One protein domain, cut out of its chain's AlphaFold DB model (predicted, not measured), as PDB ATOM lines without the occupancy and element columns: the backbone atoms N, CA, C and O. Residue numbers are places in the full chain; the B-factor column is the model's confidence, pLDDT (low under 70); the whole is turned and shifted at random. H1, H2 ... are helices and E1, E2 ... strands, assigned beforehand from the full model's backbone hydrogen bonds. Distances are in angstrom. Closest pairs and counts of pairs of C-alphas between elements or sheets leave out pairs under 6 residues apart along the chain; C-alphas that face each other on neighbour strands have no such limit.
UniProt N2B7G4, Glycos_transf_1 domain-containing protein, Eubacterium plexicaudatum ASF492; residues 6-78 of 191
ATOM      1  N   TYR A   6      20.718 -53.530 -10.222       95.94
ATOM      2  CA  TYR A   6      19.620 -54.048 -11.047       95.94
ATOM      3  C   TYR A   6      19.493 -55.576 -10.971       95.94
ATOM      4  O   TYR A   6      18.397 -56.086 -10.751       95.94
ATOM      5  N   GLU A   7      20.617 -56.295 -11.058       95.69
ATOM      6  CA  GLU A   7      20.627 -57.759 -10.959       95.69
ATOM      7  C   GLU A   7      20.097 -58.244  -9.605       95.69
ATOM      8  O   GLU A   7      19.337 -59.202  -9.546       95.69
ATOM      9  N   HIS A   8      20.409 -57.555  -8.509       95.81
ATOM     10  CA  HIS A   8      19.867 -57.921  -7.203       95.81
ATOM     11  C   HIS A   8      18.341 -57.742  -7.154       95.81
ATOM     12  O   HIS A   8      17.639 -58.595  -6.626       95.81
ATOM     13  N   ILE A   9      17.815 -56.662  -7.744       93.94
ATOM     14  CA  ILE A   9      16.374 -56.359  -7.746       93.94
ATOM     15  C   ILE A   9      15.578 -57.393  -8.543       93.94
ATOM     16  O   ILE A   9      14.508 -57.812  -8.100       93.94
ATOM     17  N   VAL A  10      16.071 -57.815  -9.712       95.31
ATOM     18  CA  VAL A  10      15.339 -58.783 -10.547       95.31
ATOM     19  C   VAL A  10      15.258 -60.172  -9.910       95.31
ATOM     20  O   VAL A  10      14.268 -60.861 -10.144       95.31
ATOM     21  N   HIS A  11      16.233 -60.545  -9.074       95.12
ATOM     22  CA  HIS A  11      16.296 -61.840  -8.383       95.12
ATOM     23  C   HIS A  11      15.553 -61.884  -7.036       95.12
ATOM     24  O   HIS A  11      15.535 -62.934  -6.404       95.12
ATOM     25  N   LEU A  12      14.939 -60.786  -6.581       95.31
ATOM     26  CA  LEU A  12      14.050 -60.835  -5.414       95.31
ATOM     27  C   LEU A  12      12.813 -61.685  -5.736       95.31
ATOM     28  O   LEU A  12      12.284 -61.587  -6.841       95.31
ATOM     29  N   ASP A  13      12.309 -62.471  -4.789       94.31
ATOM     30  CA  ASP A  13      11.133 -63.331  -5.017       94.31
ATOM     31  C   ASP A  13       9.802 -62.554  -4.993       94.31
ATOM     32  O   ASP A  13       8.754 -63.060  -5.401       94.31
ATOM     33  N   ASP A  14       9.834 -61.298  -4.544       95.62
ATOM     34  CA  ASP A  14       8.664 -60.439  -4.416       95.62
ATOM     35  C   ASP A  14       8.004 -60.097  -5.763       95.62
ATOM     36  O   ASP A  14       8.643 -60.030  -6.825       95.62
ATOM     37  N   GLN A  15       6.705 -59.790  -5.693       95.25
ATOM     38  CA  GLN A  15       5.966 -59.165  -6.790       95.25
ATOM     39  C   GLN A  15       6.538 -57.778  -7.088       95.25
ATOM     40  O   GLN A  15       6.758 -56.972  -6.183       95.25
ATOM     41  N   LYS A  16       6.736 -57.477  -8.373       95.94
ATOM     42  CA  LYS A  16       7.364 -56.226  -8.807       95.94
ATOM     43  C   LYS A  16       6.368 -55.370  -9.569       95.94
ATOM     44  O   LYS A  16       5.782 -55.796 -10.567       95.94
ATOM     45  N   ILE A  17       6.220 -54.136  -9.099       96.81
ATOM     46  CA  ILE A  17       5.456 -53.076  -9.753       96.81
ATOM     47  C   ILE A  17       6.442 -52.007 -10.212       96.81
ATOM     48  O   ILE A  17       7.322 -51.606  -9.449       96.81
ATOM     49  N   LEU A  18       6.301 -51.537 -11.449       96.19
ATOM     50  CA  LEU A  18       7.114 -50.442 -11.971       96.19
ATOM     51  C   LEU A  18       6.330 -49.132 -11.948       96.19
ATOM     52  O   LEU A  18       5.284 -49.027 -12.580       96.19
ATOM     53  N   ILE A  19       6.890 -48.106 -11.311       95.94
ATOM     54  CA  ILE A  19       6.448 -46.720 -11.492       95.94
ATOM     55  C   ILE A  19       7.435 -46.034 -12.440       95.94
ATOM     56  O   ILE A  19       8.614 -45.879 -12.116       95.94
ATOM     57  N   TYR A  20       6.977 -45.670 -13.638       95.25
ATOM     58  CA  TYR A  20       7.833 -45.186 -14.717       95.25
ATOM     59  C   TYR A  20       7.706 -43.674 -14.940       95.25
ATOM     60  O   TYR A  20       6.683 -43.173 -15.418       95.25
ATOM     61  N   HIS A  21       8.804 -42.967 -14.658       91.19
ATOM     62  CA  HIS A  21       8.938 -41.504 -14.720       91.19
ATOM     63  C   HIS A  21       9.856 -41.019 -15.852       91.19
ATOM     64  O   HIS A  21      10.550 -40.012 -15.709       91.19
ATOM     65  N   ASN A  22       9.877 -41.747 -16.971       91.12
ATOM     66  CA  ASN A  22      10.715 -41.465 -18.133       91.12
ATOM     67  C   ASN A  22      12.224 -41.569 -17.817       91.12
ATOM     68  O   ASN A  22      12.671 -41.646 -16.670       91.12
ATOM     69  N   ILE A  23      13.046 -41.597 -18.860       92.81
ATOM     70  CA  ILE A  23      14.493 -41.413 -18.756       92.81
ATOM     71  C   ILE A  23      14.860 -40.312 -19.743       92.81
ATOM     72  O   ILE A  23      14.716 -40.486 -20.951       92.81
ATOM     73  N   THR A  24      15.327 -39.171 -19.230       90.19
ATOM     74  CA  THR A  24      15.711 -38.030 -20.068       90.19
ATOM     75  C   THR A  24      16.752 -38.462 -21.110       90.19
ATOM     76  O   THR A  24      17.779 -39.026 -20.722       90.19
ATOM     77  N   PRO A  25      16.526 -38.198 -22.410       90.19
ATOM     78  CA  PRO A  25      17.446 -38.599 -23.469       90.19
ATOM     79  C   PRO A  25      18.867 -38.054 -23.283       90.19
ATOM     80  O   PRO A  25      19.065 -36.909 -22.880       90.19
ATOM     81  N   GLU A  26      19.864 -38.851 -23.663       93.50
ATOM     82  CA  GLU A  26      21.281 -38.514 -23.479       93.50
ATOM     83  C   GLU A  26      21.742 -37.270 -24.250       93.50
ATOM     84  O   GLU A  26      22.686 -36.612 -23.827       93.50
ATOM     85  N   LYS A  27      21.044 -36.908 -25.338       89.94
ATOM     86  CA  LYS A  27      21.329 -35.714 -26.155       89.94
ATOM     87  C   LYS A  27      21.253 -34.397 -25.371       89.94
ATOM     88  O   LYS A  27      21.729 -33.380 -25.856       89.94
ATOM     89  N   TYR A  28      20.628 -34.408 -24.192       85.12
ATOM     90  CA  TYR A  28      20.512 -33.242 -23.318       85.12
ATOM     91  C   TYR A  28      21.637 -33.129 -22.280       85.12
ATOM     92  O   TYR A  28      21.616 -32.203 -21.470       85.12
ATOM     93  N   PHE A  29      22.589 -34.063 -22.266       85.00
ATOM     94  CA  PHE A  29      23.694 -34.090 -21.314       85.00
ATOM     95  C   PHE A  29      25.023 -34.110 -22.064       85.00
ATOM     96  O   PHE A  29      25.127 -34.718 -23.123       85.00
ATOM     97  N   GLU A  30      26.049 -33.471 -21.512       86.94
ATOM     98  CA  GLU A  30      27.403 -33.503 -22.082       86.94
ATOM     99  C   GLU A  30      28.264 -34.596 -21.435       86.94
ATOM    100  O   GLU A  30      29.010 -35.276 -22.133       86.94
ATOM    101  N   ASP A  31      28.093 -34.817 -20.129       89.81
ATOM    102  CA  ASP A  31      28.861 -35.772 -19.327       89.81
ATOM    103  C   ASP A  31      28.643 -37.230 -19.777       89.81
ATOM    104  O   ASP A  31      27.538 -37.776 -19.695       89.81
ATOM    105  N   GLU A  32      29.715 -37.888 -20.226       93.88
ATOM    106  CA  GLU A  32      29.666 -39.268 -20.726       93.88
ATOM    107  C   GLU A  32      29.311 -40.309 -19.658       93.88
ATOM    108  O   GLU A  32      28.699 -41.329 -19.987       93.88
ATOM    109  N   ASN A  33      29.626 -40.075 -18.381       94.25
ATOM    110  CA  ASN A  33      29.193 -40.979 -17.318       94.25
ATOM    111  C   ASN A  33      27.671 -40.921 -17.178       94.25
ATOM    112  O   ASN A  33      27.024 -41.967 -17.158       94.25
ATOM    113  N   ILE A  34      27.078 -39.723 -17.177       93.69
ATOM    114  CA  ILE A  34      25.616 -39.565 -17.162       93.69
ATOM    115  C   ILE A  34      24.992 -40.277 -18.368       93.69
ATOM    116  O   ILE A  34      24.056 -41.064 -18.199       93.69
ATOM    117  N   LYS A  35      25.536 -40.079 -19.577       95.62
ATOM    118  CA  LYS A  35      25.040 -40.766 -20.784       95.62
ATOM    119  C   LYS A  35      25.132 -42.285 -20.663       95.62
ATOM    120  O   LYS A  35      24.172 -42.983 -20.985       95.62
ATOM    121  N   LYS A  36      26.239 -42.818 -20.134       96.94
ATOM    122  CA  LYS A  36      26.395 -44.256 -19.859       96.94
ATOM    123  C   LYS A  36      25.275 -44.775 -18.952       96.94
ATOM    124  O   LYS A  36      24.652 -45.783 -19.287       96.94
ATOM    125  N   TYR A  37      24.968 -44.081 -17.854       97.12
ATOM    126  CA  TYR A  37      23.873 -44.464 -16.955       97.12
ATOM    127  C   TYR A  37      22.488 -44.303 -17.598       97.12
ATOM    128  O   TYR A  37      21.584 -45.081 -17.294       97.12
ATOM    129  N   ILE A  38      22.291 -43.349 -18.509       96.81
ATOM    130  CA  ILE A  38      21.050 -43.227 -19.290       96.81
ATOM    131  C   ILE A  38      20.865 -44.442 -20.203       96.81
ATOM    132  O   ILE A  38      19.828 -45.102 -20.123       96.81
ATOM    133  N   ARG A  39      21.882 -44.793 -21.004       97.06
ATOM    134  CA  ARG A  39      21.871 -45.979 -21.883       97.06
ATOM    135  C   ARG A  39      21.618 -47.255 -21.086       97.06
ATOM    136  O   ARG A  39      20.774 -48.067 -21.461       97.06
ATOM    137  N   MET A  40      22.310 -47.400 -19.954       97.38
ATOM    138  CA  MET A  40      22.123 -48.525 -19.039       97.38
ATOM    139  C   MET A  40      20.690 -48.580 -18.506       97.38
ATOM    140  O   MET A  40      20.070 -49.635 -18.546       97.38
ATOM    141  N   GLY A  41      20.139 -47.446 -18.070       96.69
ATOM    142  CA  GLY A  41      18.774 -47.368 -17.558       96.69
ATOM    143  C   GLY A  41      17.713 -47.694 -18.600       96.69
ATOM    144  O   GLY A  41      16.749 -48.373 -18.273       96.69
ATOM    145  N   LEU A  42      17.889 -47.259 -19.849       96.06
ATOM    146  CA  LEU A  42      16.976 -47.602 -20.945       96.06
ATOM    147  C   LEU A  42      16.992 -49.106 -21.235       96.06
ATOM    148  O   LEU A  42      15.932 -49.711 -21.387       96.06
ATOM    149  N   LYS A  43      18.181 -49.723 -21.246       96.56
ATOM    150  CA  LYS A  43      18.316 -51.176 -21.396       96.56
ATOM    151  C   LYS A  43      17.668 -51.922 -20.229       96.56
ATOM    152  O   LYS A  43      16.853 -52.807 -20.459       96.56
ATOM    153  N   GLN A  44      17.997 -51.539 -18.995       96.88
ATOM    154  CA  GLN A  44      17.429 -52.133 -17.784       96.88
ATOM    155  C   GLN A  44      15.906 -51.992 -17.761       96.88
ATOM    156  O   GLN A  44      15.221 -52.976 -17.525       96.88
ATOM    157  N   ALA A  45      15.362 -50.814 -18.079       96.31
ATOM    158  CA  ALA A  45      13.921 -50.598 -18.173       96.31
ATOM    159  C   ALA A  45      13.283 -51.530 -19.209       96.31
ATOM    160  O   ALA A  45      12.303 -52.194 -18.906       96.31
ATOM    161  N   ALA A  46      13.863 -51.661 -20.406       96.81
ATOM    162  CA  ALA A  46      13.348 -52.612 -21.381       96.81
ATOM    163  C   ALA A  46      13.398 -54.051 -20.842       96.81
ATOM    164  O   ALA A  46      12.397 -54.763 -20.900       96.81
ATOM    165  N   ASP A  47      14.533 -54.497 -20.300       97.00
ATOM    166  CA  ASP A  47      14.712 -55.857 -19.777       97.00
ATOM    167  C   ASP A  47      13.792 -56.171 -18.587       97.00
ATOM    168  O   ASP A  47      13.346 -57.314 -18.444       97.00
ATOM    169  N   TYR A  48      13.437 -55.160 -17.791       97.00
ATOM    170  CA  TYR A  48      12.638 -55.315 -16.581       97.00
ATOM    171  C   TYR A  48      11.199 -55.765 -16.858       97.00
ATOM    172  O   TYR A  48      10.563 -56.359 -15.988       97.00
ATOM    173  N   ARG A  49      10.706 -55.605 -18.096       96.81
ATOM    174  CA  ARG A  49       9.396 -56.113 -18.550       96.81
ATOM    175  C   ARG A  49       9.159 -57.597 -18.255       96.81
ATOM    176  O   ARG A  49       8.015 -58.013 -18.130       96.81
ATOM    177  N   LYS A  50      10.231 -58.396 -18.160       95.75
ATOM    178  CA  LYS A  50      10.173 -59.841 -17.881       95.75
ATOM    179  C   LYS A  50       9.776 -60.157 -16.438       95.75
ATOM    180  O   LYS A  50       9.346 -61.271 -16.169       95.75
ATOM    181  N   TYR A  51       9.949 -59.198 -15.531       96.06
ATOM    182  CA  TYR A  51       9.827 -59.402 -14.090       96.06
ATOM    183  C   TYR A  51       8.686 -58.598 -13.460       96.06
ATOM    184  O   TYR A  51       8.404 -58.786 -12.282       96.06
ATOM    185  N   VAL A  52       8.058 -57.688 -14.211       96.75
ATOM    186  CA  VAL A  52       7.045 -56.752 -13.704       96.75
ATOM    187  C   VAL A  52       5.638 -57.228 -14.044       96.75
ATOM    188  O   VAL A  52       5.329 -57.520 -15.199       96.75
ATOM    189  N   ASN A  53       4.761 -57.240 -13.041       95.94
ATOM    190  CA  ASN A  53       3.378 -57.711 -13.170       95.94
ATOM    191  C   ASN A  53       2.364 -56.573 -13.358       95.94
ATOM    192  O   ASN A  53       1.227 -56.819 -13.762       95.94
ATOM    193  N   TYR A  54       2.760 -55.333 -13.069       98.06
ATOM    194  CA  TYR A  54       1.921 -54.147 -13.197       98.06
ATOM    195  C   TYR A  54       2.779 -52.884 -13.306       98.06
ATOM    196  O   TYR A  54       3.815 -52.770 -12.644       98.06
ATOM    197  N   CYS A  55       2.333 -51.922 -14.110       98.00
ATOM    198  CA  CYS A  55       3.015 -50.649 -14.285       98.00
ATOM    199  C   CYS A  55       2.093 -49.466 -13.994       98.00
ATOM    200  O   CYS A  55       0.910 -49.465 -14.335       98.00
ATOM    201  N   ILE A  56       2.690 -48.410 -13.454       97.69
ATOM    202  CA  ILE A  56       2.098 -47.083 -13.340       97.69
ATOM    203  C   ILE A  56       2.985 -46.121 -14.127       97.69
ATOM    204  O   ILE A  56       4.188 -46.033 -13.883       97.69
ATOM    205  N   ALA A  57       2.407 -45.405 -15.081       97.06
ATOM    206  CA  ALA A  57       3.077 -44.348 -15.829       97.06
ATOM    207  C   ALA A  57       2.563 -42.976 -15.379       97.06
ATOM    208  O   ALA A  57       1.381 -42.823 -15.089       97.06
ATOM    209  N   ASP A  58       3.422 -41.957 -15.372       95.31
ATOM    210  CA  ASP A  58       3.008 -40.580 -15.043       95.31
ATOM    211  C   ASP A  58       2.115 -39.924 -16.118       95.31
ATOM    212  O   ASP A  58       1.475 -38.902 -15.888       95.31
ATOM    213  N   SER A  59       2.081 -40.484 -17.323       95.00
ATOM    214  CA  SER A  59       1.442 -39.884 -18.485       95.00
ATOM    215  C   SER A  59       1.174 -40.940 -19.549       95.00
ATOM    216  O   SER A  59       1.769 -42.025 -19.563       95.00
ATOM    217  N   ASN A  60       0.305 -40.606 -20.505       95.81
ATOM    218  CA  ASN A  60       0.112 -41.449 -21.681       95.81
ATOM    219  C   ASN A  60       1.388 -41.560 -22.525       95.81
ATOM    220  O   ASN A  60       1.638 -42.622 -23.084       95.81
ATOM    221  N   TYR A  61       2.224 -40.519 -22.570       94.25
ATOM    222  CA  TYR A  61       3.523 -40.573 -23.244       94.25
ATOM    223  C   TYR A  61       4.430 -41.651 -22.629       94.25
ATOM    224  O   TYR A  61       4.919 -42.538 -23.331       94.25
ATOM    225  N   ASN A  62       4.579 -41.653 -21.305       95.81
ATOM    226  CA  ASN A  62       5.349 -42.668 -20.585       95.81
ATOM    227  C   ASN A  62       4.760 -44.073 -20.738       95.81
ATOM    228  O   ASN A  62       5.503 -45.039 -20.915       95.81
ATOM    229  N   ARG A  63       3.426 -44.195 -20.724       97.12
ATOM    230  CA  ARG A  63       2.745 -45.465 -21.006       97.12
ATOM    231  C   ARG A  63       3.108 -45.985 -22.393       97.12
ATOM    232  O   ARG A  63       3.431 -47.162 -22.527       97.12
ATOM    233  N   GLN A  64       3.092 -45.124 -23.409       97.06
ATOM    234  CA  GLN A  64       3.490 -45.519 -24.757       97.06
ATOM    235  C   GLN A  64       4.950 -45.961 -24.802       97.06
ATOM    236  O   GLN A  64       5.238 -46.970 -25.435       97.06
ATOM    237  N   GLN A  65       5.871 -45.297 -24.103       96.19
ATOM    238  CA  GLN A  65       7.263 -45.758 -24.048       96.19
ATOM    239  C   GLN A  65       7.390 -47.185 -23.501       96.19
ATOM    240  O   GLN A  65       8.077 -48.003 -24.108       96.19
ATOM    241  N   LEU A  66       6.684 -47.516 -22.418       97.31
ATOM    242  CA  LEU A  66       6.665 -48.884 -21.889       97.31
ATOM    243  C   LEU A  66       6.096 -49.886 -22.907       97.31
ATOM    244  O   LEU A  66       6.659 -50.964 -23.089       97.31
ATOM    245  N   ILE A  67       5.028 -49.523 -23.623       97.38
ATOM    246  CA  ILE A  67       4.464 -50.360 -24.697       97.38
ATOM    247  C   ILE A  67       5.511 -50.606 -25.795       97.38
ATOM    248  O   ILE A  67       5.728 -51.751 -26.185       97.38
ATOM    249  N   HIS A  68       6.222 -49.568 -26.245       97.00
ATOM    250  CA  HIS A  68       7.290 -49.694 -27.246       97.00
ATOM    251  C   HIS A  68       8.488 -50.514 -26.741       97.00
ATOM    252  O   HIS A  68       9.152 -51.182 -27.531       97.00
ATOM    253  N   MET A  69       8.748 -50.515 -25.431       96.62
ATOM    254  CA  MET A  69       9.745 -51.383 -24.793       96.62
ATOM    255  C   MET A  69       9.282 -52.849 -24.670       96.62
ATOM    256  O   MET A  69      10.065 -53.704 -24.256       96.62
ATOM    257  N   GLY A  70       8.035 -53.160 -25.039       97.38
ATOM    258  CA  GLY A  70       7.486 -54.515 -25.070       97.38
ATOM    259  C   GLY A  70       6.805 -54.961 -23.777       97.38
ATOM    260  O   GLY A  70       6.655 -56.165 -23.561       97.38
ATOM    261  N   TYR A  71       6.417 -54.036 -22.896       98.12
ATOM    262  CA  TYR A  71       5.614 -54.378 -21.721       98.12
ATOM    263  C   TYR A  71       4.218 -54.858 -22.137       98.12
ATOM    264  O   TYR A  71       3.518 -54.177 -22.884       98.12
ATOM    265  N   SER A  72       3.803 -56.016 -21.615       96.38
ATOM    266  CA  SER A  72       2.492 -56.633 -21.881       96.38
ATOM    267  C   SER A  72       1.557 -56.659 -20.668       96.38
ATOM    268  O   SER A  72       0.367 -56.928 -20.817       96.38
ATOM    269  N   CYS A  73       2.078 -56.389 -19.468       97.06
ATOM    270  CA  CYS A  73       1.272 -56.269 -18.255       97.06
ATOM    271  C   CYS A  73       0.352 -55.035 -18.304       97.06
ATOM    272  O   CYS A  73       0.492 -54.165 -19.166       97.06
ATOM    273  N   ARG A  74      -0.594 -54.937 -17.361       97.94
ATOM    274  CA  ARG A  74      -1.463 -53.757 -17.256       97.94
ATOM    275  C   ARG A  74      -0.630 -52.515 -16.904       97.94
ATOM    276  O   ARG A  74       0.187 -52.558 -15.986       97.94
ATOM    277  N   ILE A  75      -0.872 -51.423 -17.633       98.31
ATOM    278  CA  ILE A  75      -0.207 -50.125 -17.457       98.31
ATOM    279  C   ILE A  75      -1.275 -49.047 -17.281       98.31
ATOM    280  O   ILE A  75      -1.920 -48.661 -18.266       98.31
ATOM    281  N   ASP A  76      -1.429 -48.555 -16.055       98.19
ATOM    282  CA  ASP A  76      -2.327 -47.441 -15.746       98.19
ATOM    283  C   ASP A  76      -1.555 -46.116 -15.730       98.19
ATOM    284  O   ASP A  76      -0.342 -46.075 -15.506       98.19
ATOM    285  N   VAL A  77      -2.261 -45.019 -16.002       97.44
ATOM    286  CA  VAL A  77      -1.694 -43.666 -15.980       97.44
ATOM    287  C   VAL A  77      -2.132 -42.964 -14.704       97.44
ATOM    288  O   VAL A  77      -3.325 -42.786 -14.474       97.44
ATOM    289  N   MET A  78      -1.159 -42.542 -13.902       95.31
ATOM    290  CA  MET A  78      -1.358 -41.763 -12.685       95.31
ATOM    291  C   MET A  78      -0.481 -40.508 -12.754       95.31
ATOM    292  O   MET A  78       0.697 -40.562 -12.390       95.31
TER     293      MET A  78
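Overview. This is residues 6 to 78 of the 191 residues of the protein "Glycos_transf_1 domain-containing protein" of Eubacterium plexicaudatum ASF492 (UniProt N2B7G4). A small sheet of three short parallel strands, E1, E2 and E3, has the helix H3 over one face and no named helix on the other; beyond the E1 edge, the long helix H2 reaches away from the sheet, with its last turns nearest to the strands. The long link from E1 runs out to the far end of H2, and the short helix H1 is near H2 at Gln 44, away from the sheet. The printed part has 73 residues, with three named helices and three named strands in the order H1 E1 H2 E2 H3 E3, and the sheet's order is E1 E2 E3. The class is mixed, helices and strands. The whole is compact, with a radius of gyration of the C-alphas of 12.8 A and spans of 36 by 29 by 18 A.

Along the chain. The strands of the sheet are E1, residues 17 to 20, 9.6 A from first to last C-alpha; E2, residues 54 to 57, 10.2 A; and E3, residues 74 to 77, 10.2 A. E3 ends with C-alpha 77 at (-1.694, -43.666, -15.980). H3, residues 60 to 68, is 12.3 A long. H2, residues 32 to 48, is the longest helix at 23.8 A, from C-alpha 32 at (29.666, -39.268, -20.726) to C-alpha 48 at (12.638, -55.315, -16.581). H1, residues 6 to 10, is 6.4 A long and begins with C-alpha 6 at (19.620, -54.048, -11.047).

Arrangement. E2 is the inner strand, and E1 and E3 are edge strands. E1 and E2 are parallel at 18 degrees, with N 20 and O 56 within hydrogen-bond range at 2.8 A, as are N 56 and O 18 at 2.8 A. E2 and E3 are parallel at 23 degrees, with N 55 and O 74 within hydrogen-bond range at 2.9 A. H3 is on the sheet at a height over the sheet of 8.3 A. It lies over E2 and runs along the strands, at 25 degrees to E2 on the local plane. The closest C-alphas of H3 and E2 are those of Arg 63 and Ala 57, 5.3 A apart. E1, H2, E2 and E2, H3, E3 are strand-helix-strand units, each two parallel neighbour strands with a helix between them in the chain; both crossovers are right-handed. H2 is not on the sheet. H2 and H3 are close but not clearly touching, about perpendicular at 74 degrees, and their closest C-alphas, those of Ala 46 and Leu 66, are 7.7 A apart. H1 is not on the sheet; it is close to H2 but not clearly touching, the closest C-alphas being those of Tyr 6 and Gln 44 at 7.3 A. H1 and H3 are apart. In H1, H2 and H3 every O i to N i+4 pair is within hydrogen-bond range.

Size, cuts and confidence. The two C-alphas farthest apart are those of Asp 13 and Glu 30, at 38.0 A. The printed part has no cut. The link from E1 to H2, 11 residues, is long; that from H1 to E1 is short, and the other three are tight. The mean pLDDT of the printed part is 95.3, and no printed residue is under 70.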